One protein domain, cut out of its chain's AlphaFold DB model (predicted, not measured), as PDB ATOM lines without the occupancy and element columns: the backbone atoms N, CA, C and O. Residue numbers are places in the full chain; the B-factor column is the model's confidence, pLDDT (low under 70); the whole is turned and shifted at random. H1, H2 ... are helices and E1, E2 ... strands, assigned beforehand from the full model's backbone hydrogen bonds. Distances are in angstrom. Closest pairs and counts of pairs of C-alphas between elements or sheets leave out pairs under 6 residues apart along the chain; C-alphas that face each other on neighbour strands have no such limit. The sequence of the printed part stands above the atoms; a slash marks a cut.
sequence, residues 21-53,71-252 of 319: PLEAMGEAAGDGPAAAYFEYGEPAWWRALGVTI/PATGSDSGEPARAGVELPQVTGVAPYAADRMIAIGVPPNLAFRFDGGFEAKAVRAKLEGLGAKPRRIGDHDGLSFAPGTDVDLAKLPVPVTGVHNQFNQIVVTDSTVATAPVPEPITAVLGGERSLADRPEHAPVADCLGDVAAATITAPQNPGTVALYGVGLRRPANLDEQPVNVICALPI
ATOM      1  N   PRO A  21      36.358 -37.834 -16.746       95.06
ATOM      2  CA  PRO A  21      36.948 -37.205 -15.567       95.06
ATOM      3  C   PRO A  21      38.094 -38.022 -14.965       95.06
ATOM      4  O   PRO A  21      39.087 -37.437 -14.547       95.06
ATOM      5  N   LEU A  22      37.983 -39.358 -14.922       96.75
ATOM      6  CA  LEU A  22      39.043 -40.220 -14.395       96.75
ATOM      7  C   LEU A  22      40.315 -40.133 -15.244       96.75
ATOM      8  O   LEU A  22      41.403 -40.002 -14.692       96.75
ATOM      9  N   GLU A  23      40.177 -40.137 -16.569       96.69
ATOM     10  CA  GLU A  23      41.290 -39.927 -17.499       96.69
ATOM     11  C   GLU A  23      41.954 -38.561 -17.273       96.69
ATOM     12  O   GLU A  23      43.166 -38.488 -17.092       96.69
ATOM     13  N   ALA A  24      41.164 -37.486 -17.174       96.75
ATOM     14  CA  ALA A  24      41.682 -36.143 -16.917       96.75
ATOM     15  C   ALA A  24      42.386 -36.020 -15.549       96.75
ATOM     16  O   ALA A  24      43.409 -35.344 -15.437       96.75
ATOM     17  N   MET A  25      41.889 -36.700 -14.510       97.56
ATOM     18  CA  MET A  25      42.578 -36.799 -13.216       97.56
ATOM     19  C   MET A  25      43.892 -37.588 -13.311       97.56
ATOM     20  O   MET A  25      44.823 -37.311 -12.557       97.56
ATOM     21  N   GLY A  26      43.990 -38.544 -14.237       97.56
ATOM     22  CA  GLY A  26      45.221 -39.279 -14.538       97.56
ATOM     23  C   GLY A  26      46.367 -38.374 -15.002       97.56
ATOM     24  O   GLY A  26      47.536 -38.721 -14.860       97.56
ATOM     25  N   GLU A  27      46.037 -37.186 -15.507       96.81
ATOM     26  CA  GLU A  27      46.992 -36.223 -16.051       96.81
ATOM     27  C   GLU A  27      47.316 -35.057 -15.108       96.81
ATOM     28  O   GLU A  27      48.165 -34.225 -15.427       96.81
ATOM     29  N   ALA A  28      46.650 -34.989 -13.954       97.06
ATOM     30  CA  ALA A  28      46.948 -34.042 -12.889       97.06
ATOM     31  C   ALA A  28      47.694 -34.751 -11.753       97.06
ATOM     32  O   ALA A  28      47.510 -35.944 -11.517       97.06
ATOM     33  N   ALA A  29      48.525 -34.018 -11.017       97.06
ATOM     34  CA  ALA A  29      49.225 -34.563  -9.861       97.06
ATOM     35  C   ALA A  29      48.244 -35.017  -8.765       97.06
ATOM     36  O   ALA A  29      47.220 -34.390  -8.515       97.06
ATOM     37  N   GLY A  30      48.582 -36.095  -8.062       94.00
ATOM     38  CA  GLY A  30      47.760 -36.662  -6.992       94.00
ATOM     39  C   GLY A  30      47.913 -35.987  -5.637       94.00
ATOM     40  O   GLY A  30      47.203 -36.334  -4.698       94.00
ATOM     41  N   ASP A  31      48.816 -35.026  -5.502       92.12
ATOM     42  CA  ASP A  31      49.051 -34.292  -4.263       92.12
ATOM     43  C   ASP A  31      48.961 -32.779  -4.495       92.12
ATOM     44  O   ASP A  31      48.850 -32.293  -5.624       92.12
ATOM     45  N   GLY A  32      49.007 -32.014  -3.405       92.44
ATOM     46  CA  GLY A  32      49.044 -30.558  -3.474       92.44
ATOM     47  C   GLY A  32      47.719 -29.953  -3.960       92.44
ATOM     48  O   GLY A  32      46.652 -30.408  -3.532       92.44
ATOM     49  N   PRO A  33      47.751 -28.911  -4.812       89.50
ATOM     50  CA  PRO A  33      46.549 -28.165  -5.188       89.50
ATOM     51  C   PRO A  33      45.459 -29.020  -5.849       89.50
ATOM     52  O   PRO A  33      44.280 -28.850  -5.545       89.50
ATOM     53  N   ALA A  34      45.841 -29.992  -6.678       89.12
ATOM     54  CA  ALA A  34      44.914 -30.901  -7.355       89.12
ATOM     55  C   ALA A  34      44.066 -31.751  -6.403       89.12
ATOM     56  O   ALA A  34      42.902 -32.025  -6.686       89.12
ATOM     57  N   ALA A  35      44.596 -32.109  -5.231       92.25
ATOM     58  CA  ALA A  35      43.827 -32.852  -4.238       92.25
ATOM     59  C   ALA A  35      42.744 -31.993  -3.555       92.25
ATOM     60  O   ALA A  35      41.762 -32.544  -3.056       92.25
ATOM     61  N   ALA A  36      42.909 -30.664  -3.520       92.69
ATOM     62  CA  ALA A  36      41.974 -29.752  -2.858       92.69
ATOM     63  C   ALA A  36      40.736 -29.447  -3.714       92.69
ATOM     64  O   ALA A  36      39.623 -29.388  -3.191       92.69
ATOM     65  N   TYR A  37      40.944 -29.255  -5.016       94.88
ATOM     66  CA  TYR A  37      39.913 -28.945  -6.000       94.88
ATOM     67  C   TYR A  37      40.370 -29.463  -7.358       94.88
ATOM     68  O   TYR A  37      41.527 -29.264  -7.734       94.88
ATOM     69  N   PHE A  38      39.456 -30.091  -8.084       96.06
ATOM     70  CA  PHE A  38      39.643 -30.521  -9.457       96.06
ATOM     71  C   PHE A  38      38.394 -30.185 -10.257       96.06
ATOM     72  O   PHE A  38      37.270 -30.414  -9.811       96.06
ATOM     73  N   GLU A  39      38.594 -29.689 -11.461       95.00
ATOM     74  CA  GLU A  39      37.538 -29.437 -12.417       95.00
ATOM     75  C   GLU A  39      37.967 -29.899 -13.797       95.00
ATOM     76  O   GLU A  39      39.133 -29.805 -14.175       95.00
ATOM     77  N   TYR A  40      36.990 -30.380 -14.546       94.94
ATOM     78  CA  TYR A  40      37.127 -30.910 -15.881       94.94
ATOM     79  C   TYR A  40      35.999 -30.379 -16.771       94.94
ATOM     80  O   TYR A  40      34.852 -30.274 -16.334       94.94
ATOM     81  N   GLY A  41      36.303 -30.104 -18.039       93.00
ATOM     82  CA  GLY A  41      35.300 -29.754 -19.042       93.00
ATOM     83  C   GLY A  41      35.742 -30.036 -20.475       93.00
ATOM     84  O   GLY A  41      36.934 -30.069 -20.771       93.00
ATOM     85  N   GLU A  42      34.772 -30.189 -21.379       93.69
ATOM     86  CA  GLU A  42      35.002 -30.473 -22.805       93.69
ATOM     87  C   GLU A  42      34.460 -29.377 -23.729       93.69
ATOM     88  O   GLU A  42      33.360 -29.507 -24.281       93.69
ATOM     89  N   PRO A  43      35.195 -28.276 -23.957       91.75
ATOM     90  CA  PRO A  43      34.718 -27.246 -24.870       91.75
ATOM     91  C   PRO A  43      34.503 -27.767 -26.304       91.75
ATOM     92  O   PRO A  43      33.575 -27.299 -26.964       91.75
ATOM     93  N   ALA A  44      35.271 -28.762 -26.777       93.44
ATOM     94  CA  ALA A  44      35.031 -29.391 -28.084       93.44
ATOM     95  C   ALA A  44      33.649 -30.037 -28.198       93.44
ATOM     96  O   ALA A  44      32.992 -29.869 -29.228       93.44
ATOM     97  N   TRP A  45      33.186 -30.717 -27.146       92.94
ATOM     98  CA  TRP A  45      31.856 -31.325 -27.122       92.94
ATOM     99  C   TRP A  45      30.767 -30.268 -27.323       92.94
ATOM    100  O   TRP A  45      29.912 -30.385 -28.200       92.94
ATOM    101  N   TRP A  46      30.847 -29.170 -26.570       90.44
ATOM    102  CA  TRP A  46      29.889 -28.072 -26.682       90.44
ATOM    103  C   TRP A  46      29.912 -27.413 -28.062       90.44
ATOM    104  O   TRP A  46      28.848 -27.143 -28.625       90.44
ATOM    105  N   ARG A  47      31.101 -27.210 -28.644       91.00
ATOM    106  CA  ARG A  47      31.230 -26.701 -30.018       91.00
ATOM    107  C   ARG A  47      30.580 -27.643 -31.031       91.00
ATOM    108  O   ARG A  47      29.879 -27.166 -31.920       91.00
ATOM    109  N   ALA A  48      30.763 -28.956 -30.883       93.06
ATOM    110  CA  ALA A  48      30.156 -29.955 -31.763       93.06
ATOM    111  C   ALA A  48      28.617 -29.951 -31.689       93.06
ATOM    112  O   ALA A  48      27.956 -30.166 -32.702       93.06
ATOM    113  N   LEU A  49      28.045 -29.614 -30.528       90.81
ATOM    114  CA  LEU A  49      26.603 -29.398 -30.356       90.81
ATOM    115  C   LEU A  49      26.102 -28.047 -30.905       90.81
ATOM    116  O   LEU A  49      24.916 -27.745 -30.801       90.81
ATOM    117  N   GLY A  50      26.981 -27.217 -31.472       89.44
ATOM    118  CA  GLY A  50      26.638 -25.892 -31.992       89.44
ATOM    119  C   GLY A  50      26.585 -24.793 -30.927       89.44
ATOM    120  O   GLY A  50      26.090 -23.696 -31.201       89.44
ATOM    121  N   VAL A  51      27.095 -25.048 -29.716       84.75
ATOM    122  CA  VAL A  51      27.229 -24.008 -28.691       84.75
ATOM    123  C   VAL A  51      28.387 -23.089 -29.064       84.75
ATOM    124  O   VAL A  51      29.557 -23.465 -29.029       84.75
ATOM    125  N   THR A  52      28.061 -21.840 -29.380       77.12
ATOM    126  CA  THR A  52      29.048 -20.772 -29.552       77.12
ATOM    127  C   THR A  52      29.368 -20.165 -28.190       77.12
ATOM    128  O   THR A  52      28.583 -19.373 -27.661       77.12
ATOM    129  N   ILE A  53      30.506 -20.536 -27.611       69.31
ATOM    130  CA  ILE A  53      30.973 -19.968 -26.346       69.31
ATOM    131  C   ILE A  53      31.907 -18.793 -26.656       69.31
ATOM    132  O   ILE A  53      32.933 -18.966 -27.308       69.31
ATOM    133  N   PRO A  71      23.520 -22.824 -17.650       44.28
ATOM    134  CA  PRO A  71      24.075 -22.553 -16.328       44.28
ATOM    135  C   PRO A  71      24.856 -23.770 -15.810       44.28
ATOM    136  O   PRO A  71      25.556 -23.675 -14.816       44.28
ATOM    137  N   ALA A  72      24.760 -24.908 -16.505       44.72
ATOM    138  CA  ALA A  72      25.456 -26.146 -16.219       44.72
ATOM    139  C   ALA A  72      26.893 -26.216 -16.789       44.72
ATOM    140  O   ALA A  72      27.612 -27.150 -16.462       44.72
ATOM    141  N   THR A  73      27.370 -25.205 -17.537       50.00
ATOM    142  CA  THR A  73      28.826 -24.931 -17.592       50.00
ATOM    143  C   THR A  73      29.315 -24.229 -16.312       50.00
ATOM    144  O   THR A  73      30.490 -23.903 -16.188       50.00
ATOM    145  N   GLY A  74      28.398 -23.932 -15.379       41.81
ATOM    146  CA  GLY A  74      28.579 -23.141 -14.165       41.81
ATOM    147  C   GLY A  74      29.116 -23.926 -12.978       41.81
ATOM    148  O   GLY A  74      28.523 -23.939 -11.902       41.81
ATOM    149  N   SER A  75      30.283 -24.526 -13.144       45.97
ATOM    150  CA  SER A  75      31.162 -24.782 -12.005       45.97
ATOM    151  C   SER A  75      32.581 -24.356 -12.350       45.97
ATOM    152  O   SER A  75      33.495 -25.128 -12.173       45.97
ATOM    153  N   ASP A  76      32.701 -23.114 -12.837       51.41
ATOM    154  CA  ASP A  76      33.888 -22.256 -12.757       51.41
ATOM    155  C   ASP A  76      35.215 -22.774 -13.339       51.41
ATOM    156  O   ASP A  76      36.269 -22.596 -12.730       51.41
ATOM    157  N   SER A  77      35.214 -23.049 -14.653       52.25
ATOM    158  CA  SER A  77      36.402 -22.843 -15.523       52.25
ATOM    159  C   SER A  77      37.106 -21.487 -15.337       52.25
ATOM    160  O   SER A  77      38.162 -21.227 -15.915       52.25
ATOM    161  N   GLY A  78      36.517 -20.629 -14.508       57.28
ATOM    162  CA  GLY A  78      37.169 -19.656 -13.665       57.28
ATOM    163  C   GLY A  78      36.998 -18.270 -14.244       57.28
ATOM    164  O   GLY A  78      36.284 -18.041 -15.224       57.28
ATOM    165  N   GLU A  79      37.737 -17.328 -13.682       62.88
ATOM    166  CA  GLU A  79      37.999 -16.048 -14.339       62.88
ATOM    167  C   GLU A  79      38.500 -16.177 -15.807       62.88
ATOM    168  O   GLU A  79      38.098 -15.339 -16.618       62.88
ATOM    169  N   PRO A  80      39.254 -17.218 -16.247       61.97
ATOM    170  CA  PRO A  80      39.681 -17.335 -17.645       61.97
ATOM    171  C   PRO A  80      38.514 -17.527 -18.613       61.97
ATOM    172  O   PRO A  80      38.544 -17.003 -19.726       61.97
ATOM    173  N   ALA A  81      37.463 -18.238 -18.195       66.06
ATOM    174  CA  ALA A  81      36.253 -18.399 -18.990       66.06
ATOM    175  C   ALA A  81      35.508 -17.062 -19.138       66.06
ATOM    176  O   ALA A  81      35.050 -16.713 -20.232       66.06
ATOM    177  N   ARG A  82      35.451 -16.253 -18.073       69.62
ATOM    178  CA  ARG A  82      34.851 -14.907 -18.127       69.62
ATOM    179  C   ARG A  82      35.586 -13.989 -19.097       69.62
ATOM    180  O   ARG A  82      34.936 -13.253 -19.833       69.62
ATOM    181  N   ALA A  83      36.909 -14.103 -19.166       75.12
ATOM    182  CA  ALA A  83      37.718 -13.376 -20.138       75.12
ATOM    183  C   ALA A  83      37.879 -14.093 -21.484       75.12
ATOM    184  O   ALA A  83      38.628 -13.614 -22.331       75.12
ATOM    185  N   GLY A  84      37.203 -15.220 -21.726       75.69
ATOM    186  CA  GLY A  84      37.480 -16.071 -22.887       75.69
ATOM    187  C   GLY A  84      37.234 -15.414 -24.252       75.69
ATOM    188  O   GLY A  84      37.697 -15.941 -25.257       75.69
ATOM    189  N   VAL A  85      36.554 -14.259 -24.298       79.94
ATOM    190  CA  VAL A  85      36.404 -13.426 -25.509       79.94
ATOM    191  C   VAL A  85      37.633 -12.546 -25.757       79.94
ATOM    192  O   VAL A  85      38.091 -12.404 -26.891       79.94
ATOM    193  N   GLU A  86      38.178 -11.952 -24.697       82.69
ATOM    194  CA  GLU A  86      39.293 -10.999 -24.757       82.69
ATOM    195  C   GLU A  86      40.646 -11.717 -24.770       82.69
ATOM    196  O   GLU A  86      41.586 -11.317 -25.459       82.69
ATOM    197  N   LEU A  87      40.732 -12.831 -24.045       86.19
ATOM    198  CA  LEU A  87      41.955 -13.589 -23.846       86.19
ATOM    199  C   LEU A  87      42.621 -14.052 -25.162       86.19
ATOM    200  O   LEU A  87      43.833 -13.844 -25.281       86.19
ATOM    201  N   PRO A  88      41.902 -14.570 -26.184       89.94
ATOM    202  CA  PRO A  88      42.508 -14.935 -27.469       89.94
ATOM    203  C   PRO A  88      43.095 -13.735 -28.216       89.94
ATOM    204  O   PRO A  88      44.137 -13.834 -28.876       89.94
ATOM    205  N   GLN A  89      42.435 -12.581 -28.116       88.31
ATOM    206  CA  GLN A  89      42.859 -11.362 -28.803       88.31
ATOM    207  C   GLN A  89      44.202 -10.904 -28.236       88.31
ATOM    208  O   GLN A  89      45.153 -10.674 -28.986       88.31
ATOM    209  N   VAL A  90      44.288 -10.905 -26.909       88.88
ATOM    210  CA  VAL A  90      45.425 -10.410 -26.139       88.88
ATOM    211  C   VAL A  90      46.588 -11.398 -26.121       88.88
ATOM    212  O   VAL A  90      47.703 -11.059 -26.502       88.88
ATOM    213  N   THR A  91      46.334 -12.632 -25.696       90.69
ATOM    214  CA  THR A  91      47.379 -13.627 -25.405       90.69
ATOM    215  C   THR A  91      47.532 -14.673 -26.503       90.69
ATOM    216  O   THR A  91      48.530 -15.381 -26.547       90.69
ATOM    217  N   GLY A  92      46.540 -14.802 -27.390       92.00
ATOM    218  CA  GLY A  92      46.439 -15.930 -28.320       92.00
ATOM    219  C   GLY A  92      45.872 -17.202 -27.688       92.00
ATOM    220  O   GLY A  92      45.541 -18.129 -28.420       92.00
ATOM    221  N   VAL A  93      45.722 -17.258 -26.362       91.50
ATOM    222  CA  VAL A  93      45.126 -18.402 -25.669       91.50
ATOM    223  C   VAL A  93      43.613 -18.341 -25.817       91.50
ATOM    224  O   VAL A  93      42.978 -17.371 -25.408       91.50
ATOM    225  N   ALA A  94      43.035 -19.396 -26.389       90.69
ATOM    226  CA  ALA A  94      41.600 -19.527 -26.591       90.69
ATOM    227  C   ALA A  94      41.041 -20.721 -25.803       90.69
ATOM    228  O   ALA A  94      40.933 -21.812 -26.361       90.69
ATOM    229  N   PRO A  95      40.647 -20.533 -24.524       89.00
ATOM    230  CA  PRO A  95      40.074 -21.599 -23.698       89.00
ATOM    231  C   PRO A  95      38.911 -22.321 -24.379       89.00
ATOM    232  O   PRO A  95      38.848 -23.543 -24.406       89.00
ATOM    233  N   TYR A  96      38.027 -21.561 -25.025       88.25
ATOM    234  CA  TYR A  96      36.863 -22.104 -25.723       88.25
ATOM    235  C   TYR A  96      37.166 -22.733 -27.079       88.25
ATOM    236  O   TYR A  96      36.232 -23.224 -27.706       88.25
ATOM    237  N   ALA A  97      38.420 -22.724 -27.536       90.94
ATOM    238  CA  ALA A  97      38.888 -23.502 -28.683       90.94
ATOM    239  C   ALA A  97      39.596 -24.801 -28.257       90.94
ATOM    240  O   ALA A  97      39.830 -25.655 -29.105       90.94
ATOM    241  N   ALA A  98      39.886 -24.977 -26.963       93.62
ATOM    242  CA  ALA A  98      40.476 -26.197 -26.420       93.62
ATOM    243  C   ALA A  98      39.536 -27.397 -26.608       93.62
ATOM    244  O   ALA A  98      38.314 -27.245 -26.630       93.62
ATOM    245  N   ASP A  99      40.080 -28.595 -26.730       95.69
ATOM    246  CA  ASP A  99      39.305 -29.830 -26.732       95.69
ATOM    247  C   ASP A  99      38.842 -30.180 -25.320       95.69
ATOM    248  O   ASP A  99      37.665 -30.484 -25.104       95.69
ATOM    249  N   ARG A 100      39.748 -30.011 -24.353       95.31
ATOM    250  CA  ARG A 100      39.534 -30.293 -22.936       95.31
ATOM    251  C   ARG A 100      40.129 -29.195 -22.061       95.31
ATOM    252  O   ARG A 100      41.109 -28.543 -22.420       95.31
ATOM    253  N   MET A 101      39.526 -29.007 -20.896       94.88
ATOM    254  CA  MET A 101      39.982 -28.098 -19.856       94.88
ATOM    255  C   MET A 101      40.093 -28.827 -18.525       94.88
ATOM    256  O   MET A 101      39.220 -29.623 -18.181       94.88
ATOM    257  N   ILE A 102      41.149 -28.518 -17.779       95.94
ATOM    258  CA  ILE A 102      41.373 -28.966 -16.407       95.94
ATOM    259  C   ILE A 102      41.662 -27.730 -15.554       95.94
ATOM    260  O   ILE A 102      42.469 -26.886 -15.947       95.94
ATOM    261  N   ALA A 103      41.039 -27.622 -14.386       95.19
ATOM    262  CA  ALA A 103      41.437 -26.664 -13.361       95.19
ATOM    263  C   ALA A 103      41.715 -27.389 -12.045       95.19
ATOM    264  O   ALA A 103      41.042 -28.362 -11.710       95.19
ATOM    265  N   ILE A 104      42.715 -26.927 -11.300       95.88
ATOM    266  CA  ILE A 104      43.084 -27.515 -10.013       95.88
ATOM    267  C   ILE A 104      43.347 -26.464  -8.949       95.88
ATOM    268  O   ILE A 104      43.845 -25.378  -9.243       95.88
ATOM    269  N   GLY A 105      43.119 -26.841  -7.696       94.19
ATOM    270  CA  GLY A 105      43.450 -26.023  -6.541       94.19
ATOM    271  C   GLY A 105      42.486 -24.878  -6.279       94.19
ATOM    272  O   GLY A 105      41.475 -24.686  -6.944       94.19
ATOM    273  N   VAL A 106      42.809 -24.118  -5.241       91.56
ATOM    274  CA  VAL A 106      42.061 -22.935  -4.810       91.56
ATOM    275  C   VAL A 106      43.035 -21.769  -4.675       91.56
ATOM    276  O   VAL A 106      44.211 -22.012  -4.389       91.56
ATOM    277  N   PRO A 107      42.599 -20.508  -4.858       90.06
ATOM    278  CA  PRO A 107      43.478 -19.355  -4.699       90.06
ATOM    279  C   PRO A 107      44.265 -19.381  -3.372       90.06
ATOM    280  O   PRO A 107      43.682 -19.689  -2.330       90.06
ATOM    281  N   PRO A 108      45.573 -19.050  -3.384       89.12
ATOM    282  CA  PRO A 108      46.374 -18.596  -4.533       89.12
ATOM    283  C   PRO A 108      46.951 -19.730  -5.405       89.12
ATOM    284  O   PRO A 108      47.595 -19.456  -6.413       89.12
ATOM    285  N   ASN A 109      46.714 -20.990  -5.046       93.19
ATOM    286  CA  ASN A 109      47.298 -22.176  -5.672       93.19
ATOM    287  C   ASN A 109      46.435 -22.745  -6.811       93.19
ATOM    288  O   ASN A 109      46.325 -23.957  -6.966       93.19
ATOM    289  N   LEU A 110      45.785 -21.874  -7.580       92.94
ATOM    290  CA  LEU A 110      44.922 -22.264  -8.693       92.94
ATOM    291  C   LEU A 110      45.753 -22.420  -9.973       92.94
ATOM    292  O   LEU A 110      46.592 -21.565 -10.257       92.94
ATOM    293  N   ALA A 111      45.498 -23.459 -10.762       95.12
ATOM    294  CA  ALA A 111      46.048 -23.597 -12.108       95.12
ATOM    295  C   ALA A 111      44.992 -24.066 -13.099       95.12
ATOM    296  O   ALA A 111      44.053 -24.773 -12.737       95.12
ATOM    297  N   PHE A 112      45.199 -23.696 -14.357       95.31
ATOM    298  CA  PHE A 112      44.382 -24.108 -15.486       95.31
ATOM    299  C   PHE A 112      45.258 -24.787 -16.520       95.31
ATOM    300  O   PHE A 112      46.400 -24.382 -16.736       95.31
ATOM    301  N   ARG A 113      44.699 -25.783 -17.187       96.50
ATOM    302  CA  ARG A 113      45.276 -26.458 -18.335       96.50
ATOM    303  C   ARG A 113      44.215 -26.566 -19.417       96.50
ATOM    304  O   ARG A 113      43.085 -26.973 -19.162       96.50
ATOM    305  N   PHE A 114      44.600 -26.198 -20.623       95.94
ATOM    306  CA  PHE A 114      43.789 -26.276 -21.822       95.94
ATOM    307  C   PHE A 114      44.524 -27.204 -22.782       95.94
ATOM    308  O   PHE A 114      45.677 -26.931 -23.114       95.94
ATOM    309  N   ASP A 115      43.880 -28.283 -23.210       97.06
ATOM    310  CA  ASP A 115      44.419 -29.217 -24.200       97.06
ATOM    311  C   ASP A 115      43.724 -28.993 -25.542       97.06
ATOM    312  O   ASP A 115      42.512 -28.792 -25.575       97.06
ATOM    313  N   GLY A 116      44.466 -29.019 -26.646       94.88
ATOM    314  CA  GLY A 116      43.939 -28.863 -28.001       94.88
ATOM    315  C   GLY A 116      44.961 -28.287 -28.980       94.88
ATOM    316  O   GLY A 116      46.121 -28.054 -28.643       94.88
ATOM    317  N   GLY A 117      44.528 -28.047 -30.218       88.12
ATOM    318  CA  GLY A 117      45.368 -27.444 -31.256       88.12
ATOM    319  C   GLY A 117      45.576 -25.944 -31.034       88.12
ATOM    320  O   GLY A 117      44.792 -25.134 -31.526       88.12
ATOM    321  N   PHE A 118      46.631 -25.566 -30.310       90.19
ATOM    322  CA  PHE A 118      47.040 -24.167 -30.157       90.19
ATOM    323  C   PHE A 118      48.168 -23.820 -31.128       90.19
ATOM    324  O   PHE A 118      49.115 -24.578 -31.309       90.19
ATOM    325  N   GLU A 119      48.142 -22.603 -31.670       94.75
ATOM    326  CA  GLU A 119      49.284 -22.041 -32.396       94.75
ATOM    327  C   GLU A 119      50.376 -21.618 -31.399       94.75
ATOM    328  O   GLU A 119      50.558 -20.434 -31.109       94.75
ATOM    329  N   ALA A 120      51.095 -22.594 -30.835       95.69
ATOM    330  CA  ALA A 120      52.034 -22.420 -29.722       95.69
ATOM    331  C   ALA A 120      53.032 -21.270 -29.939       95.69
ATOM    332  O   ALA A 120      53.281 -20.462 -29.040       95.69
ATOM    333  N   LYS A 121      53.568 -21.151 -31.159       96.81
ATOM    334  CA  LYS A 121      54.482 -20.065 -31.546       96.81
ATOM    335  C   LYS A 121      53.799 -18.697 -31.519       96.81
ATOM    336  O   LYS A 121      54.394 -17.741 -31.033       96.81
ATOM    337  N   ALA A 122      52.565 -18.603 -32.011       96.06
ATOM    338  CA  ALA A 122      51.802 -17.358 -32.010       96.06
ATOM    339  C   ALA A 122      51.417 -16.936 -30.584       96.06
ATOM    340  O   ALA A 122      51.533 -15.760 -30.244       96.06
ATOM    341  N   VAL A 123      51.025 -17.895 -29.737       96.06
ATOM    342  CA  VAL A 123      50.743 -17.660 -28.312       96.06
ATOM    343  C   VAL A 123      51.993 -17.142 -27.595       96.06
ATOM    344  O   VAL A 123      51.942 -16.093 -26.953       96.06
ATOM    345  N   ARG A 124      53.137 -17.825 -27.742       97.06
ATOM    346  CA  ARG A 124      54.410 -17.401 -27.129       97.06
ATOM    347  C   ARG A 124      54.825 -16.004 -27.587       97.06
ATOM    348  O   ARG A 124      55.088 -15.157 -26.741       97.06
ATOM    349  N   ALA A 125      54.796 -15.740 -28.893       97.00
ATOM    350  CA  ALA A 125      55.155 -14.435 -29.446       97.00
ATOM    351  C   ALA A 125      54.261 -13.301 -28.913       97.00
ATOM    352  O   ALA A 125      54.761 -12.224 -28.592       97.00
ATOM    353  N   LYS A 126      52.945 -13.536 -28.773       94.81
ATOM    354  CA  LYS A 126      52.036 -12.561 -28.154       94.81
ATOM    355  C   LYS A 126      52.387 -12.316 -26.689       94.81
ATOM    356  O   LYS A 126      52.550 -11.166 -26.301       94.81
ATOM    357  N   LEU A 127      52.541 -13.370 -25.886       93.81
ATOM    358  CA  LEU A 127      52.873 -13.254 -24.461       93.81
ATOM    359  C   LEU A 127      54.213 -12.534 -24.230       93.81
ATOM    360  O   LEU A 127      54.299 -11.667 -23.360       93.81
ATOM    361  N   GLU A 128      55.237 -12.829 -25.032       95.12
ATOM    362  CA  GLU A 128      56.527 -12.124 -25.001       95.12
ATOM    363  C   GLU A 128      56.387 -10.647 -25.394       95.12
ATOM    364  O   GLU A 128      56.950  -9.775 -24.734       95.12
ATOM    365  N   GLY A 129      55.567 -10.346 -26.408       93.00
ATOM    366  CA  GLY A 129      55.217  -8.974 -26.786       93.00
ATOM    367  C   GLY A 129      54.496  -8.196 -25.677       93.00
ATOM    368  O   GLY A 129      54.631  -6.977 -25.600       93.00
ATOM    369  N   LEU A 130      53.787  -8.893 -24.780       89.81
ATOM    370  CA  LEU A 130      53.178  -8.319 -23.573       89.81
ATOM    371  C   LEU A 130      54.169  -8.180 -22.401       89.81
ATOM    372  O   LEU A 130      53.793  -7.696 -21.335       89.81
ATOM    373  N   GLY A 131      55.427  -8.594 -22.577       90.75
ATOM    374  CA  GLY A 131      56.486  -8.486 -21.575       90.75
ATOM    375  C   GLY A 131      56.742  -9.753 -20.758       90.75
ATOM    376  O   GLY A 131      57.561  -9.703 -19.835       90.75
ATOM    377  N   ALA A 132      56.094 -10.881 -21.075       92.94
ATOM    378  CA  ALA A 132      56.440 -12.155 -20.457       92.94
ATOM    379  C   ALA A 132      57.862 -12.571 -20.864       92.94
ATOM    380  O   ALA A 132      58.281 -12.393 -22.006       92.94
ATOM    381  N   LYS A 133      58.622 -13.131 -19.924       95.19
ATOM    382  CA  LYS A 133      60.013 -13.543 -20.141       95.19
ATOM    383  C   LYS A 133      60.149 -15.062 -20.073       95.19
ATOM    384  O   LYS A 133      59.494 -15.668 -19.221       95.19
ATOM    385  N   PRO A 134      61.024 -15.675 -20.891       97.25
ATOM    386  CA  PRO A 134      61.350 -17.091 -20.773       97.25
ATOM    387  C   PRO A 134      61.797 -17.457 -19.358       97.25
ATOM    388  O   PRO A 134      62.624 -16.766 -18.754       97.25
ATOM    389  N   ARG A 135      61.248 -18.550 -18.827       96.25
ATOM    390  CA  ARG A 135      61.584 -19.065 -17.497       96.25
ATOM    391  C   ARG A 135      61.366 -20.571 -17.425       96.25
ATOM    392  O   ARG A 135      60.447 -21.107 -18.033       96.25
ATOM    393  N   ARG A 136      62.177 -21.241 -16.612       96.38
ATOM    394  CA  ARG A 136      61.952 -22.633 -16.224       96.38
ATOM    395  C   ARG A 136      60.846 -22.725 -15.161       96.38
ATOM    396  O   ARG A 136      60.967 -22.087 -14.113       96.38
ATOM    397  N   ILE A 137      59.790 -23.496 -15.421       94.94
ATOM    398  CA  ILE A 137      58.674 -23.751 -14.494       94.94
ATOM    399  C   ILE A 137      58.575 -25.264 -14.279       94.94
ATOM    400  O   ILE A 137      58.095 -25.988 -15.148       94.94
ATOM    401  N   GLY A 138      59.090 -25.740 -13.141       93.00
ATOM    402  CA  GLY A 138      59.323 -27.170 -12.924       93.00
ATOM    403  C   GLY A 138      60.165 -27.760 -14.046       93.00
ATOM    404  O   GLY A 138      61.242 -27.237 -14.350       93.00
ATOM    405  N   ASP A 139      59.624 -28.789 -14.701       95.19
ATOM    406  CA  ASP A 139      60.272 -29.451 -15.827       95.19
ATOM    407  C   ASP A 139      59.900 -28.914 -17.220       95.19
ATOM    408  O   ASP A 139      60.263 -29.503 -18.246       95.19
ATOM    409  N   HIS A 140      59.291 -27.729 -17.283       96.75
ATOM    410  CA  HIS A 140      58.844 -27.126 -18.534       96.75
ATOM    411  C   HIS A 140      59.486 -25.768 -18.818       96.75
ATOM    412  O   HIS A 140      59.746 -24.960 -17.921       96.75
ATOM    413  N   ASP A 141      59.703 -25.502 -20.104       97.44
ATOM    414  CA  ASP A 141      60.080 -24.179 -20.586       97.44
ATOM    415  C   ASP A 141      58.816 -23.338 -20.730       97.44
ATOM    416  O   ASP A 141      57.966 -23.583 -21.593       97.44
ATOM    417  N   GLY A 142      58.688 -22.336 -19.873       97.31
ATOM    418  CA  GLY A 142      57.528 -21.468 -19.801       97.31
ATOM    419  C   GLY A 142      57.869 -19.997 -19.994       97.31
ATOM    420  O   GLY A 142      58.978 -19.609 -20.370       97.31
ATOM    421  N   LEU A 143      56.864 -19.175 -19.742       96.62
ATOM    422  CA  LEU A 143      56.899 -17.726 -19.770       96.62
ATOM    423  C   LEU A 143      56.393 -17.201 -18.431       96.62
ATOM    424  O   LEU A 143      55.536 -17.810 -17.790       96.62
ATOM    425  N   SER A 144      56.932 -16.062 -18.011       94.38
ATOM    426  CA  SER A 144      56.547 -15.440 -16.756       94.38
ATOM    427  C   SER A 144      56.542 -13.918 -16.844       94.38
ATOM    428  O   SER A 144      57.498 -13.329 -17.348       94.38
ATOM    429  N   PHE A 145      55.488 -13.273 -16.336       91.31
ATOM    430  CA  PHE A 145      55.439 -11.810 -16.215       91.31
ATOM    431  C   PHE A 145      56.205 -11.306 -14.986       91.31
ATOM    432  O   PHE A 145      56.814 -10.237 -15.036       91.31
ATOM    433  N   ALA A 146      56.227 -12.088 -13.902       89.69
ATOM    434  CA  ALA A 146      56.951 -11.768 -12.681       89.69
ATOM    435  C   ALA A 146      57.578 -13.009 -12.018       89.69
ATOM    436  O   ALA A 146      56.997 -14.092 -12.014       89.69
ATOM    437  N   PRO A 147      58.757 -12.875 -11.379       81.00
ATOM    438  CA  PRO A 147      59.512 -14.014 -10.867       81.00
ATOM    439  C   PRO A 147      58.891 -14.755  -9.668       81.00
ATOM    440  O   PRO A 147      59.431 -15.794  -9.281       81.00
ATOM    441  N   GLY A 148      57.814 -14.229  -9.084       78.19
ATOM    442  CA  GLY A 148      57.103 -14.768  -7.921       78.19
ATOM    443  C   GLY A 148      55.614 -14.425  -7.990       78.19
ATOM    444  O   GLY A 148      55.075 -14.297  -9.082       78.19
ATOM    445  N   THR A 149      54.955 -14.250  -6.845       74.44
ATOM    446  CA  THR A 149      53.528 -13.871  -6.749       74.44
ATOM    447  C   THR A 149      53.234 -12.427  -7.148       74.44
ATOM    448  O   THR A 149      52.078 -12.080  -7.380       74.44
ATOM    449  N   ASP A 150      54.259 -11.577  -7.185       72.38
ATOM    450  CA  ASP A 150      54.094 -10.130  -7.304       72.38
ATOM    451  C   ASP A 150      53.879  -9.727  -8.761       72.38
ATOM    452  O   ASP A 150      54.826  -9.448  -9.497       72.38
ATOM    453  N   VAL A 151      52.620  -9.691  -9.188       69.38
ATOM    454  CA  VAL A 151      52.247  -9.124 -10.483       69.38
ATOM    455  C   VAL A 151      52.074  -7.615 -10.322       69.38
ATOM    456  O   VAL A 151      51.157  -7.143  -9.652       69.38
ATOM    457  N   ASP A 152      52.955  -6.842 -10.953       73.00
ATOM    458  CA  ASP A 152      52.796  -5.391 -11.041       73.00
ATOM    459  C   ASP A 152      51.684  -5.061 -12.046       73.00
ATOM    460  O   ASP A 152      51.918  -4.930 -13.251       73.00
ATOM    461  N   LEU A 153      50.454  -4.943 -11.537       71.69
ATOM    462  CA  LEU A 153      49.261  -4.673 -12.343       71.69
ATOM    463  C   LEU A 153      49.371  -3.375 -13.142       71.69
ATOM    464  O   LEU A 153      48.760  -3.264 -14.200       71.69
ATOM    465  N   ALA A 154      50.162  -2.408 -12.665       73.06
ATOM    466  CA  ALA A 154      50.353  -1.136 -13.351       73.06
ATOM    467  C   ALA A 154      51.239  -1.262 -14.601       73.06
ATOM    468  O   ALA A 154      51.228  -0.372 -15.449       73.06
ATOM    469  N   LYS A 155      52.009  -2.351 -14.723       68.62
ATOM    470  CA  LYS A 155      52.886  -2.619 -15.871       68.62
ATOM    471  C   LYS A 155      52.290  -3.581 -16.887       68.62
ATOM    472  O   LYS A 155      52.887  -3.757 -17.948       68.62
ATOM    473  N   LEU A 156      51.155  -4.210 -16.585       66.25
ATOM    474  CA  LEU A 156      50.523  -5.103 -17.542       66.25
ATOM    475  C   LEU A 156      49.892  -4.275 -18.668       66.25
ATOM    476  O   LEU A 156      49.045  -3.424 -18.399       66.25
ATOM    477  N   PRO A 157      50.269  -4.519 -19.934       60.12
ATOM    478  CA  PRO A 157      49.839  -3.694 -21.061       60.12
ATOM    479  C   PRO A 157      48.349  -3.838 -21.410       60.12
ATOM    480  O   PRO A 157      47.910  -3.279 -22.413       60.12
ATOM    481  N   VAL A 158      47.560  -4.583 -20.621       59.84
ATOM    482  CA  VAL A 158      46.170  -4.898 -20.954       59.84
ATOM    483  C   VAL A 158      45.260  -4.847 -19.727       59.84
ATOM    484  O   VAL A 158      45.542  -5.518 -18.732       59.84
ATOM    485  N   PRO A 159      44.127  -4.128 -19.805       61.53
ATOM    486  CA  PRO A 159      43.115  -4.092 -18.759       61.53
ATOM    487  C   PRO A 159      42.229  -5.350 -18.788       61.53
ATOM    488  O   PRO A 159      41.009  -5.230 -18.780       61.53
ATOM    489  N   VAL A 160      42.808  -6.559 -18.814       62.12
ATOM    490  CA  VAL A 160      42.012  -7.776 -18.571       62.12
ATOM    491  C   VAL A 160      41.802  -7.882 -17.062       62.12
ATOM    492  O   VAL A 160      42.594  -8.468 -16.310       62.12
ATOM    493  N   THR A 161      40.762  -7.205 -16.588       60.25
ATOM    494  CA  THR A 161      40.326  -7.263 -15.196       60.25
ATOM    495  C   THR A 161      40.003  -8.719 -14.830       60.25
ATOM    496  O   THR A 161      39.393  -9.449 -15.600       60.25
ATOM    497  N   GLY A 162      40.490  -9.182 -13.674       63.59
ATOM    498  CA  GLY A 162      40.232 -10.537 -13.156       63.59
ATOM    499  C   GLY A 162      41.226 -11.637 -13.562       63.59
ATOM    500  O   GLY A 162      41.422 -12.573 -12.791       63.59
ATOM    501  N   VAL A 163      41.930 -11.513 -14.696       68.38
ATOM    502  CA  VAL A 163      42.751 -12.626 -15.245       68.38
ATOM    503  C   VAL A 163      44.259 -12.456 -15.072       68.38
ATOM    504  O   VAL A 163      45.006 -13.433 -15.087       68.38
ATOM    505  N   HIS A 164      44.717 -11.231 -14.822       69.19
ATOM    506  CA  HIS A 164      46.135 -10.886 -14.680       69.19
ATOM    507  C   HIS A 164      46.900 -11.780 -13.695       69.19
ATOM    508  O   HIS A 164      48.008 -12.220 -13.993       69.19
ATOM    509  N   ASN A 165      46.298 -12.106 -12.548       77.12
ATOM    510  CA  ASN A 165      46.966 -12.939 -11.555       77.12
ATOM    511  C   ASN A 165      47.090 -14.388 -12.020       77.12
ATOM    512  O   ASN A 165      48.048 -15.040 -11.650       77.12
ATOM    513  N   GLN A 166      46.176 -14.906 -12.838       85.75
ATOM    514  CA  GLN A 166      46.170 -16.319 -13.238       85.75
ATOM    515  C   GLN A 166      47.076 -16.626 -14.433       85.75
ATOM    516  O   GLN A 166      47.352 -17.791 -14.704       85.75
ATOM    517  N   PHE A 167      47.553 -15.587 -15.123       89.12
ATOM    518  CA  PHE A 167      48.444 -15.680 -16.281       89.12
ATOM    519  C   PHE A 167      49.880 -15.275 -15.951       89.12
ATOM    520  O   PHE A 167      50.664 -15.037 -16.856       89.12
ATOM    521  N   ASN A 168      50.259 -15.186 -14.675       92.25
ATOM    522  CA  ASN A 168      51.621 -14.798 -14.317       92.25
ATOM    523  C   ASN A 168      52.666 -15.825 -14.770       92.25
ATOM    524  O   ASN A 168      53.739 -15.454 -15.236       92.25
ATOM    525  N   GLN A 169      52.354 -17.107 -14.609       95.06
ATOM    526  CA  GLN A 169      53.154 -18.226 -15.078       95.06
ATOM    527  C   GLN A 169      52.383 -18.888 -16.222       95.06
ATOM    528  O   GLN A 169      51.180 -19.120 -16.089       95.06
ATOM    529  N   ILE A 170      53.056 -19.184 -17.334       96.56
ATOM    530  CA  ILE A 170      52.465 -19.884 -18.476       96.56
ATOM    531  C   ILE A 170      53.431 -20.950 -18.990       96.56
ATOM    532  O   ILE A 170      54.609 -20.675 -19.199       96.56
ATOM    533  N   VAL A 171      52.931 -22.143 -19.287       97.94
ATOM    534  CA  VAL A 171      53.616 -23.141 -20.116       97.94
ATOM    535  C   VAL A 171      52.812 -23.331 -21.396       97.94
ATOM    536  O   VAL A 171      51.600 -23.513 -21.343       97.94
ATOM    537  N   VAL A 172      53.484 -23.272 -22.546       97.88
ATOM    538  CA  VAL A 172      52.870 -23.464 -23.869       97.88
ATOM    539  C   VAL A 172      53.624 -24.563 -24.605       97.88
ATOM    540  O   VAL A 172      54.809 -24.413 -24.899       97.88
ATOM    541  N   THR A 173      52.946 -25.653 -24.919       96.62
ATOM    542  CA  THR A 173      53.450 -26.742 -25.765       96.62
ATOM    543  C   THR A 173      52.670 -26.767 -27.079       96.62
ATOM    544  O   THR A 173      51.806 -25.916 -27.292       96.62
ATOM    545  N   ASP A 174      52.952 -27.734 -27.950       94.50
ATOM    546  CA  ASP A 174      52.238 -27.883 -29.222       94.50
ATOM    547  C   ASP A 174      50.750 -28.240 -29.038       94.50
ATOM    548  O   ASP A 174      49.938 -27.925 -29.904       94.50
ATOM    549  N   SER A 175      50.379 -28.863 -27.912       95.81
ATOM    550  CA  SER A 175      49.011 -29.349 -27.658       95.81
ATOM    551  C   SER A 175      48.385 -28.852 -26.356       95.81
ATOM    552  O   SER A 175      47.239 -29.182 -26.063       95.81
ATOM    553  N   THR A 176      49.125 -28.105 -25.537       97.38
ATOM    554  CA  THR A 176      48.684 -27.744 -24.186       97.38
ATOM    555  C   THR A 176      49.149 -26.348 -23.809       97.38
ATOM    556  O   THR A 176      50.323 -26.008 -23.974       97.38
ATOM    557  N   VAL A 177      48.245 -25.568 -23.220       97.50
ATOM    558  CA  VAL A 177      48.556 -24.329 -22.502       97.50
ATOM    559  C   VAL A 177      48.203 -24.525 -21.034       97.50
ATOM    560  O   VAL A 177      47.076 -24.896 -20.728       97.50
ATOM    561  N   ALA A 178      49.133 -24.251 -20.122       97.12
ATOM    562  CA  ALA A 178      48.874 -24.240 -18.685       97.12
ATOM    563  C   ALA A 178      49.214 -22.880 -18.078       97.12
ATOM    564  O   ALA A 178      50.223 -22.278 -18.447       97.12
ATOM    565  N   THR A 179      48.388 -22.390 -17.154       95.75
ATOM    566  CA  THR A 179      48.543 -21.067 -16.535       95.75
ATOM    567  C   THR A 179      48.310 -21.127 -15.033       95.75
ATOM    568  O   THR A 179      47.453 -21.874 -14.561       95.75
ATOM    569  N   ALA A 180      49.052 -20.323 -14.271       94.44
ATOM    570  CA  ALA A 180      48.811 -20.139 -12.842       94.44
ATOM    571  C   ALA A 180      49.393 -18.812 -12.319       94.44
ATOM    572  O   ALA A 180      50.262 -18.211 -12.962       94.44
ATOM    573  N   PRO A 181      49.001 -18.373 -11.107       92.00
ATOM    574  CA  PRO A 181      49.648 -17.253 -10.424       92.00
ATOM    575  C   PRO A 181      51.080 -17.521  -9.974       92.00
ATOM    576  O   PRO A 181      51.898 -16.604  -9.925       92.00
ATOM    577  N   VAL A 182      51.393 -18.771  -9.651       93.06
ATOM    578  CA  VAL A 182      52.681 -19.215  -9.104       93.06
ATOM    579  C   VAL A 182      53.129 -20.514  -9.782       93.06
ATOM    580  O   VAL A 182      52.297 -21.208 -10.359       93.06
ATOM    581  N   PRO A 183      54.434 -20.846  -9.775       93.56
ATOM    582  CA  PRO A 183      54.954 -21.952 -10.586       93.56
ATOM    583  C   PRO A 183      54.511 -23.349 -10.120       93.56
ATOM    584  O   PRO A 183      54.347 -24.233 -10.951       93.56
ATOM    585  N   GLU A 184      54.301 -23.561  -8.818       94.56
ATOM    586  CA  GLU A 184      53.979 -24.884  -8.252       94.56
ATOM    587  C   GLU A 184      52.628 -25.466  -8.749       94.56
ATOM    588  O   GLU A 184      52.590 -26.620  -9.174       94.56
ATOM    589  N   PRO A 185      51.518 -24.709  -8.805       95.62
ATOM    590  CA  PRO A 185      50.282 -25.189  -9.422       95.62
ATOM    591  C   PRO A 185      50.413 -25.561 -10.907       95.62
ATOM    592  O   PRO A 185      49.721 -26.475 -11.352       95.62
ATOM    593  N   ILE A 186      51.304 -24.914 -11.678       95.81
ATOM    594  CA  ILE A 186      51.540 -25.314 -13.078       95.81
ATOM    595  C   ILE A 186      52.099 -26.723 -13.145       95.81
ATOM    596  O   ILE A 186      51.634 -27.522 -13.953       95.81
ATOM    597  N   THR A 187      53.088 -27.038 -12.307       95.06
ATOM    598  CA  THR A 187      53.654 -28.385 -12.315       95.06
ATOM    599  C   THR A 187      52.581 -29.397 -11.951       95.06
ATOM    600  O   THR A 187      52.429 -30.377 -12.657       95.06
ATOM    601  N   ALA A 188      51.748 -29.102 -10.949       96.62
ATOM    602  CA  ALA A 188      50.670 -29.998 -10.547       96.62
ATOM    603  C   ALA A 188      49.602 -30.224 -11.641       96.62
ATOM    604  O   ALA A 188      49.103 -31.340 -11.765       96.62
ATOM    605  N   VAL A 189      49.245 -29.212 -12.445       97.31
ATOM    606  CA  VAL A 189      48.225 -29.369 -13.507       97.31
ATOM    607  C   VAL A 189      48.775 -30.047 -14.768       97.31
ATOM    608  O   VAL A 189      48.016 -30.597 -15.564       97.31
ATOM    609  N   LEU A 190      50.097 -30.010 -14.956       97.06
ATOM    610  CA  LEU A 190      50.800 -30.712 -16.033       97.06
ATOM    611  C   LEU A 190      51.158 -32.163 -15.671       97.06
ATOM    612  O   LEU A 190      51.710 -32.873 -16.511       97.06
ATOM    613  N   GLY A 191      50.830 -32.601 -14.454       93.56
ATOM    614  CA  GLY A 191      51.025 -33.965 -13.975       93.56
ATOM    615  C   GLY A 191      52.057 -34.078 -12.855       93.56
ATOM    616  O   GLY A 191      52.701 -33.119 -12.444       93.56
ATOM    617  N   GLY A 192      52.209 -35.282 -12.315       89.44
ATOM    618  CA  GLY A 192      53.189 -35.578 -11.273       89.44
ATOM    619  C   GLY A 192      53.532 -37.061 -11.247       89.44
ATOM    620  O   GLY A 192      52.979 -37.839 -12.018       89.44
ATOM    621  N   GLU A 193      54.431 -37.464 -10.348       90.25
ATOM    622  CA  GLU A 193      54.822 -38.879 -10.209       90.25
ATOM    623  C   GLU A 193      53.640 -39.790  -9.854       90.25
ATOM    624  O   GLU A 193      53.598 -40.948 -10.259       90.25
ATOM    625  N   ARG A 194      52.683 -39.259  -9.087       95.25
ATOM    626  CA  ARG A 194      51.400 -39.899  -8.784       95.25
ATOM    627  C   ARG A 194      50.291 -39.065  -9.384       95.25
ATOM    628  O   ARG A 194      50.344 -37.839  -9.266       95.25
ATOM    629  N   SER A 195      49.290 -39.710  -9.971       96.94
ATOM    630  CA  SER A 195      48.151 -39.008 -10.549       96.94
ATOM    631  C   SER A 195      47.038 -38.782  -9.527       96.94
ATOM    632  O   SER A 195      46.967 -39.451  -8.490       96.94
ATOM    633  N   LEU A 196      46.135 -37.848  -9.817       96.56
ATOM    634  CA  LEU A 196      44.922 -37.658  -9.023       96.56
ATOM    635  C   LEU A 196      43.975 -38.857  -9.130       96.56
ATOM    636  O   LEU A 196      43.277 -39.168  -8.165       96.56
ATOM    637  N   ALA A 197      44.007 -39.576 -10.254       96.81
ATOM    638  CA  ALA A 197      43.262 -40.817 -10.435       96.81
ATOM    639  C   ALA A 197      43.739 -41.944  -9.500       96.81
ATOM    640  O   ALA A 197      42.944 -42.800  -9.130       96.81
ATOM    641  N   ASP A 198      44.993 -41.919  -9.040       95.69
ATOM    642  CA  ASP A 198      45.513 -42.918  -8.094       95.69
ATOM    643  C   ASP A 198      45.056 -42.672  -6.646       95.69
ATOM    644  O   ASP A 198      45.320 -43.484  -5.750       95.69
ATOM    645  N   ARG A 199      44.380 -41.546  -6.370       95.12
ATOM    646  CA  ARG A 199      43.883 -41.257  -5.025       95.12
ATOM    647  C   ARG A 199      42.646 -42.103  -4.717       95.12
ATOM    648  O   ARG A 199      41.635 -41.989  -5.416       95.12
ATOM    649  N   PRO A 200      42.646 -42.850  -3.597       93.62
ATOM    650  CA  PRO A 200      41.530 -43.722  -3.235       93.62
ATOM    651  C   PRO A 200      40.238 -42.951  -2.935       93.62
ATOM    652  O   PRO A 200      39.159 -43.533  -2.996       93.62
ATOM    653  N   GLU A 201      40.326 -41.658  -2.605       93.62
ATOM    654  CA  GLU A 201      39.150 -40.810  -2.402       93.62
ATOM    655  C   GLU A 201      38.564 -40.265  -3.717       93.62
ATOM    656  O   GLU A 201      37.348 -40.103  -3.819       93.62
ATOM    657  N   HIS A 202      39.403 -39.982  -4.721       95.88
ATOM    658  CA  HIS A 202      38.997 -39.265  -5.936       95.88
ATOM    659  C   HIS A 202      38.508 -40.197  -7.037       95.88
ATOM    660  O   HIS A 202      37.454 -39.924  -7.616       95.88
ATOM    661  N   ALA A 203      39.215 -41.305  -7.296       95.44
ATOM    662  CA  ALA A 203      38.823 -42.268  -8.330       95.44
ATOM    663  C   ALA A 203      37.358 -42.716  -8.196       95.44
ATOM    664  O   ALA A 203      36.605 -42.558  -9.156       95.44
ATOM    665  N   PRO A 204      36.878 -43.135  -7.009       94.88
ATOM    666  CA  PRO A 204      35.496 -43.582  -6.889       94.88
ATOM    667  C   PRO A 204      34.451 -42.473  -7.091       94.88
ATOM    668  O   PRO A 204      33.325 -42.747  -7.511       94.88
ATOM    669  N   VAL A 205      34.799 -41.212  -6.802       96.12
ATOM    670  CA  VAL A 205      33.919 -40.073  -7.102       96.12
ATOM    671  C   VAL A 205      33.839 -39.851  -8.613       96.12
ATOM    672  O   VAL A 205      32.739 -39.666  -9.126       96.12
ATOM    673  N   ALA A 206      34.958 -39.930  -9.335       96.44
ATOM    674  CA  ALA A 206      34.967 -39.825 -10.794       96.44
ATOM    675  C   ALA A 206      34.280 -41.010 -11.493       96.44
ATOM    676  O   ALA A 206      33.551 -40.807 -12.465       96.44
ATOM    677  N   ASP A 207      34.432 -42.225 -10.965       95.50
ATOM    678  CA  ASP A 207      33.699 -43.405 -11.431       95.50
ATOM    679  C   ASP A 207      32.187 -43.220 -11.261       95.50
ATOM    680  O   ASP A 207      31.409 -43.490 -12.177       95.50
ATOM    681  N   CYS A 208      31.761 -42.701 -10.104       96.25
ATOM    682  CA  CYS A 208      30.358 -42.388  -9.836       96.25
ATOM    683  C   CYS A 208      29.800 -41.326 -10.802       96.25
ATOM    684  O   CYS A 208      28.653 -41.443 -11.246       96.25
ATOM    685  N   LEU A 209      30.594 -40.304 -11.145       95.81
ATOM    686  CA  LEU A 209      30.198 -39.286 -12.123       95.81
ATOM    687  C   LEU A 209      29.970 -39.913 -13.506       95.81
ATOM    688  O   LEU A 209      28.965 -39.619 -14.159       95.81
ATOM    689  N   GLY A 210      30.839 -40.840 -13.910       95.56
ATOM    690  CA  GLY A 210      30.715 -41.559 -15.171       95.56
ATOM    691  C   GLY A 210      31.003 -40.674 -16.385       95.56
ATOM    692  O   GLY A 210      31.818 -39.756 -16.345       95.56
ATOM    693  N   ASP A 211      30.311 -40.961 -17.484       95.44
ATOM    694  CA  ASP A 211      30.306 -40.140 -18.695       95.44
ATOM    695  C   ASP A 211      29.617 -38.775 -18.462       95.44
ATOM    696  O   ASP A 211      28.383 -38.695 -18.417       95.44
ATOM    697  N   VAL A 212      30.416 -37.717 -18.300       95.06
ATOM    698  CA  VAL A 212      29.993 -36.317 -18.125       95.06
ATOM    699  C   VAL A 212      30.818 -35.393 -19.029       95.06
ATOM    700  O   VAL A 212      31.985 -35.662 -19.284       95.06
ATOM    701  N   ALA A 213      30.215 -34.293 -19.491       94.06
ATOM    702  CA  ALA A 213      30.857 -33.259 -20.320       94.06
ATOM    703  C   ALA A 213      31.624 -32.213 -19.491       94.06
ATOM    704  O   ALA A 213      32.418 -31.432 -20.019       94.06
ATOM    705  N   ALA A 214      31.289 -32.129 -18.205       93.62
ATOM    706  CA  ALA A 214      31.893 -31.237 -17.232       93.62
ATOM    707  C   ALA A 214      31.747 -31.841 -15.836       93.62
ATOM    708  O   ALA A 214      30.740 -32.496 -15.549       93.62
ATOM    709  N   ALA A 215      32.735 -31.619 -14.977       94.75
ATOM    710  CA  ALA A 215      32.740 -32.101 -13.608       94.75
ATOM    711  C   ALA A 215      33.557 -31.196 -12.690       94.75
ATOM    712  O   ALA A 215      34.593 -30.680 -13.089       94.75
ATOM    713  N   THR A 216      33.144 -31.118 -11.432       95.12
ATOM    714  CA  THR A 216      33.922 -30.551 -10.332       95.12
ATOM    715  C   THR A 216      33.975 -31.561  -9.201       95.12
ATOM    716  O   THR A 216      32.949 -32.125  -8.825       95.12
ATOM    717  N   ILE A 217      35.160 -31.773  -8.642       95.56
ATOM    718  CA  ILE A 217      35.431 -32.633  -7.495       95.56
ATOM    719  C   ILE A 217      36.150 -31.786  -6.450       95.56
ATOM    720  O   ILE A 217      37.203 -31.213  -6.717       95.56
ATOM    721  N   THR A 218      35.594 -31.690  -5.246       94.94
ATOM    722  CA  THR A 218      36.186 -30.857  -4.193       94.94
ATOM    723  C   THR A 218      35.866 -31.385  -2.805       94.94
ATOM    724  O   THR A 218      34.830 -32.015  -2.559       94.94
ATOM    725  N   ALA A 219      36.773 -31.111  -1.869       91.25
ATOM    726  CA  ALA A 219      36.522 -31.338  -0.457       91.25
ATOM    727  C   ALA A 219      35.590 -30.237   0.088       91.25
ATOM    728  O   ALA A 219      35.699 -29.075  -0.319       91.25
ATOM    729  N   PRO A 220      34.667 -30.554   1.013       87.81
ATOM    730  CA  PRO A 220      33.870 -29.532   1.677       87.81
ATOM    731  C   PRO A 220      34.740 -28.689   2.617       87.81
ATOM    732  O   PRO A 220      35.551 -29.223   3.369       87.81
ATOM    733  N   GLN A 221      34.513 -27.371   2.639       85.00
ATOM    734  CA  GLN A 221      35.244 -26.451   3.529       85.00
ATOM    735  C   GLN A 221      35.073 -26.795   5.016       85.00
ATOM    736  O   GLN A 221      35.992 -26.614   5.809       85.00
ATOM    737  N   ASN A 222      33.895 -27.302   5.387       84.25
ATOM    738  CA  ASN A 222      33.600 -27.786   6.728       84.25
ATOM    739  C   ASN A 222      33.392 -29.304   6.655       84.25
ATOM    740  O   ASN A 222      32.315 -29.734   6.223       84.25
ATOM    741  N   PRO A 223      34.391 -30.121   7.037       75.56
ATOM    742  CA  PRO A 223      34.281 -31.571   6.957       75.56
ATOM    743  C   PRO A 223      33.191 -32.053   7.919       75.56
ATOM    744  O   PRO A 223      33.340 -32.021   9.140       75.56
ATOM    745  N   GLY A 224      32.052 -32.435   7.345       84.38
ATOM    746  CA  GLY A 224      30.920 -33.027   8.047       84.38
ATOM    747  C   GLY A 224      30.960 -34.544   7.927       84.38
ATOM    748  O   GLY A 224      31.901 -35.196   8.358       84.38
ATOM    749  N   THR A 225      29.930 -35.124   7.319       86.12
ATOM    750  CA  THR A 225      29.868 -36.564   7.018       86.12
ATOM    751  C   THR A 225      30.397 -36.917   5.629       86.12
ATOM    752  O   THR A 225      30.360 -38.084   5.256       86.12
ATOM    753  N   VAL A 226      30.861 -35.932   4.855       90.19
ATOM    754  CA  VAL A 226      31.312 -36.077   3.462       90.19
ATOM    755  C   VAL A 226      32.791 -35.713   3.383       90.19
ATOM    756  O   VAL A 226      33.183 -34.649   3.856       90.19
ATOM    757  N   ALA A 227      33.598 -36.613   2.825       91.31
ATOM    758  CA  ALA A 227      35.025 -36.412   2.585       91.31
ATOM    759  C   ALA A 227      35.255 -35.626   1.290       91.31
ATOM    760  O   ALA A 227      36.084 -34.722   1.241       91.31
ATOM    761  N   LEU A 228      34.493 -35.970   0.252       94.25
ATOM    762  CA  LEU A 228      34.628 -35.427  -1.090       94.25
ATOM    763  C   LEU A 228      33.257 -35.427  -1.764       94.25
ATOM    764  O   LEU A 228      32.476 -36.362  -1.569       94.25
ATOM    765  N   TYR A 229      32.956 -34.401  -2.550       94.12
ATOM    766  CA  TYR A 229      31.797 -34.422  -3.433       94.12
ATOM    767  C   TYR A 229      32.208 -34.119  -4.868       94.12
ATOM    768  O   TYR A 229      33.111 -33.324  -5.118       94.12
ATOM    769  N   GLY A 230      31.532 -34.790  -5.792       95.38
ATOM    770  CA  GLY A 230      31.609 -34.577  -7.223       95.38
ATOM    771  C   GLY A 230      30.259 -34.101  -7.739       95.38
ATOM    772  O   GLY A 230      29.223 -34.661  -7.375       95.38
ATOM    773  N   VAL A 231      30.264 -33.090  -8.596       94.56
ATOM    774  CA  VAL A 231      29.094 -32.675  -9.374       94.56
ATOM    775  C   VAL A 231      29.494 -32.692 -10.835       94.56
ATOM    776  O   VAL A 231      30.535 -32.149 -11.180       94.56
ATOM    777  N   GLY A 232      28.693 -33.316 -11.689       93.44
ATOM    778  CA  GLY A 232      28.962 -33.353 -13.121       93.44
ATOM    779  C   GLY A 232      27.703 -33.209 -13.953       93.44
ATOM    780  O   GLY A 232      26.602 -33.525 -13.503       93.44
ATOM    781  N   LEU A 233      27.874 -32.739 -15.180       92.19
ATOM    782  CA  LEU A 233      26.810 -32.617 -16.165       92.19
ATOM    783  C   LEU A 233      26.954 -33.740 -17.187       92.19
ATOM    784  O   LEU A 233      27.952 -33.790 -17.907       92.19
ATOM    785  N   ARG A 234      25.959 -34.630 -17.278       93.69
ATOM    786  CA  ARG A 234      25.936 -35.671 -18.319       93.69
ATOM    787  C   ARG A 234      26.037 -35.040 -19.702       93.69
ATOM    788  O   ARG A 234      25.440 -33.991 -19.927       93.69
ATOM    789  N   ARG A 235      26.764 -35.692 -20.616       93.06
ATOM    790  CA  ARG A 235      26.817 -35.297 -22.028       93.06
ATOM    791  C   ARG A 235      25.409 -35.368 -22.628       93.06
ATOM    792  O   ARG A 235      24.886 -36.474 -22.747       93.06
ATOM    793  N   PRO A 236      24.791 -34.233 -23.001       91.50
ATOM    794  CA  PRO A 236      23.530 -34.279 -23.723       91.50
ATOM    795  C   PRO A 236      23.809 -34.630 -25.186       91.50
ATOM    796  O   PRO A 236      24.736 -34.086 -25.782       91.50
ATOM    797  N   ALA A 237      23.005 -35.499 -25.792       92.06
ATOM    798  CA  ALA A 237      23.142 -35.879 -27.197       92.06
ATOM    799  C   ALA A 237      22.826 -34.718 -28.161       92.06
ATOM    800  O   ALA A 237      23.280 -34.720 -29.305       92.06
ATOM    801  N   ASN A 238      22.026 -33.742 -27.721       92.12
ATOM    802  CA  ASN A 238      21.689 -32.521 -28.455       92.12
ATOM    803  C   ASN A 238      21.248 -31.400 -27.492       92.12
ATOM    804  O   ASN A 238      21.100 -31.618 -26.292       92.12
ATOM    805  N   LEU A 239      21.033 -30.190 -28.014       87.69
ATOM    806  CA  LEU A 239      20.685 -29.015 -27.199       87.69
ATOM    807  C   LEU A 239      19.242 -28.999 -26.666       87.69
ATOM    808  O   LEU A 239      18.946 -28.208 -25.766       87.69
ATOM    809  N   ASP A 240      18.364 -29.854 -27.192       87.69
ATOM    810  CA  ASP A 240      16.970 -29.958 -26.750       87.69
ATOM    811  C   ASP A 240      16.814 -30.908 -25.553       87.69
ATOM    812  O   ASP A 240      15.802 -30.873 -24.847       87.69
ATOM    813  N   GLU A 241      17.826 -31.737 -25.284       88.25
ATOM    814  CA  GLU A 241      17.842 -32.644 -24.144       88.25
ATOM    815  C   GLU A 241      17.878 -31.877 -22.812       88.25
ATOM    816  O   GLU A 241      18.552 -30.853 -22.650       88.25
ATOM    817  N   GLN A 242      17.127 -32.371 -21.823       86.62
ATOM    818  CA  GLN A 242      17.147 -31.786 -20.488       86.62
ATOM    819  C   GLN A 242      18.519 -32.037 -19.840       86.62
ATOM    820  O   GLN A 242      18.944 -33.189 -19.766       86.62
ATOM    821  N   PRO A 243      19.205 -31.004 -19.317       85.81
ATOM    822  CA  PRO A 243      20.479 -31.204 -18.639       85.81
ATOM    823  C   PRO A 243      20.293 -32.081 -17.395       85.81
ATOM    824  O   PRO A 243      19.459 -31.787 -16.534       85.81
ATOM    825  N   VAL A 244      21.100 -33.139 -17.284       91.00
ATOM    826  CA  VAL A 244      21.098 -34.052 -16.134       91.00
ATOM    827  C   VAL A 244      22.360 -33.835 -15.310       91.00
ATOM    828  O   VAL A 244      23.469 -34.126 -15.761       91.00
ATOM    829  N   ASN A 245      22.180 -33.360 -14.077       88.25
ATOM    830  CA  ASN A 245      23.269 -33.245 -13.113       88.25
ATOM    831  C   ASN A 245      23.412 -34.553 -12.325       88.25
ATOM    832  O   ASN A 245      22.429 -35.092 -11.802       88.25
ATOM    833  N   VAL A 246      24.645 -35.031 -12.213       93.38
ATOM    834  CA  VAL A 246      25.055 -36.155 -11.373       93.38
ATOM    835  C   VAL A 246      25.719 -35.590 -10.132       93.38
ATOM    836  O   VAL A 246      26.638 -34.782 -10.242       93.38
ATOM    837  N   ILE A 247      25.264 -36.019  -8.957       94.06
ATOM    838  CA  ILE A 247      25.899 -35.676  -7.686       94.06
ATOM    839  C   ILE A 247      26.398 -36.961  -7.035       94.06
ATOM    840  O   ILE A 247      25.631 -37.905  -6.821       94.06
ATOM    841  N   CYS A 248      27.682 -36.959  -6.703       95.69
ATOM    842  CA  CYS A 248      28.391 -38.042  -6.046       95.69
ATOM    843  C   CYS A 248      28.969 -37.525  -4.734       95.69
ATOM    844  O   CYS A 248      29.601 -36.473  -4.701       95.69
ATOM    845  N   ALA A 249      28.761 -38.250  -3.642       94.38
ATOM    846  CA  ALA A 249      29.320 -37.898  -2.344       94.38
ATOM    847  C   ALA A 249      30.031 -39.112  -1.754       94.38
ATOM    848  O   ALA A 249      29.421 -40.167  -1.572       94.38
ATOM    849  N   LEU A 250      31.313 -38.945  -1.438       94.12
ATOM    850  CA  LEU A 250      32.083 -39.919  -0.683       94.12
ATOM    851  C   LEU A 250      31.910 -39.615   0.812       94.12
ATOM    852  O   LEU A 250      32.338 -38.548   1.267       94.12
ATOM    853  N   PRO A 251      31.293 -40.508   1.602       92.19
ATOM    854  CA  PRO A 251      31.173 -40.299   3.036       92.19
ATOM    855  C   PRO A 251      32.534 -40.421   3.735       92.19
ATOM    856  O   PRO A 251      33.374 -41.226   3.339       92.19
ATOM    857  N   ILE A 252      32.730 -39.673   4.823       88.25
ATOM    858  CA  ILE A 252      33.846 -39.933   5.742       88.25
ATOM    859  C   ILE A 252      33.556 -41.269   6.440       88.25
ATOM    860  O   ILE A 252      32.478 -41.404   7.032       88.25
TER     861      ILE A 252
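AT A GLANCE: This is residues 21 to 53 and 71 to 252 of the 319 residues of an uncharacterized protein of Thermocatellispora tengchongensis (UniProt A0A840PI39). One twisted slab of ten antiparallel strands runs through the domain, with helices on both faces, making three layers: H1, H8 and H9 on one face, H3 and H6 on the other. The part of the sheet from E4 to E2 curls round H8, while toward the other end H9 lies over E9, with H1 next to it. The 215 printed residues, with nine named helices and ten named strands, run H1 H2 E1 H3 H4 H5 E2 E3 H6 E4 E5 H7 E6 E7 H8 H9 E8 E9 E10, and the sheet's order is E4 E5 E6 E7 E3 E2 E1 E8 E9 E10. The class is mixed, helices and strands; the whole is compact, with a radius of gyration of the C-alphas of 17.0 A and spans of 47 by 37 by 28 A.

IN THESE COORDINATES: The strands are E1, residues 37 to 41; E2, 100 to 104; E3, 111 to 115; E4, 133 to 137; E5, 140 to 144; E6, 169 to 172; E7, 176 to 180; E8, 212 to 218, 16.2 A; E9, 226 to 234, 22.4 A; and E10, 244 to 251, 22.5 A, ending at C-alpha 251 (31.173, -40.299, 3.036). The helices are H1, residues 21 to 26, from C-alpha 21 (36.948, -37.205, -15.567); H2, 33 to 36; H3, 43 to 48; H4, 79 to 82; H5, 87 to 91; H6, 120 to 129, 14.1 A; H7, 164 to 167; H8, 183 to 189, 10.4 A; and H9, 203 to 209.

HOW THE PARTS SIT: E3 and E2 form a hairpin, with N 102 and O 113 2.8 A apart. E8, E9 and E10 form a meander, each strand the antiparallel neighbour of the one before; N 216 and O 231 are 2.8 A apart, N 230 and O 248 2.8 A. H8 is on the sheet, its closest C-alphas to E3 being Pro 185 and Ala 111, 5.3 A. H2, only just at the sheet's level at 3.9 A, touches H8, with C-alphas 33 and 185 6.4 A apart. H9 lies over E9 at a height over the sheet of 7.7 A. H1 touches H9 at a shallow tilt of 22 degrees, opposite ways; C-alphas 22 and 206 are closest, 5.5 A. On the opposite face, H6 has a height over the sheet of 8.8 A; H5 touches it, with C-alphas 91 and 126 5.5 A apart. H3 and H7 are on that face too, while H4 is not on the sheet. Every O i to N i+4 pair is within hydrogen-bond range in H1, H3, H5, H6, H8 and H9; H2, H4 and H7 are too short for one.

THE WHOLE: The C-alphas farthest apart, of Gly 129 and Thr 225, are 50.5 A apart. Residues 54 to 70 are not printed; C-alphas 53 and 71 are 12.4 A apart. The links E5 to H7 and H8 to H9 are long. pLDDT is under 70 at residues 53, 71 to 82, 151 and 155 to 164.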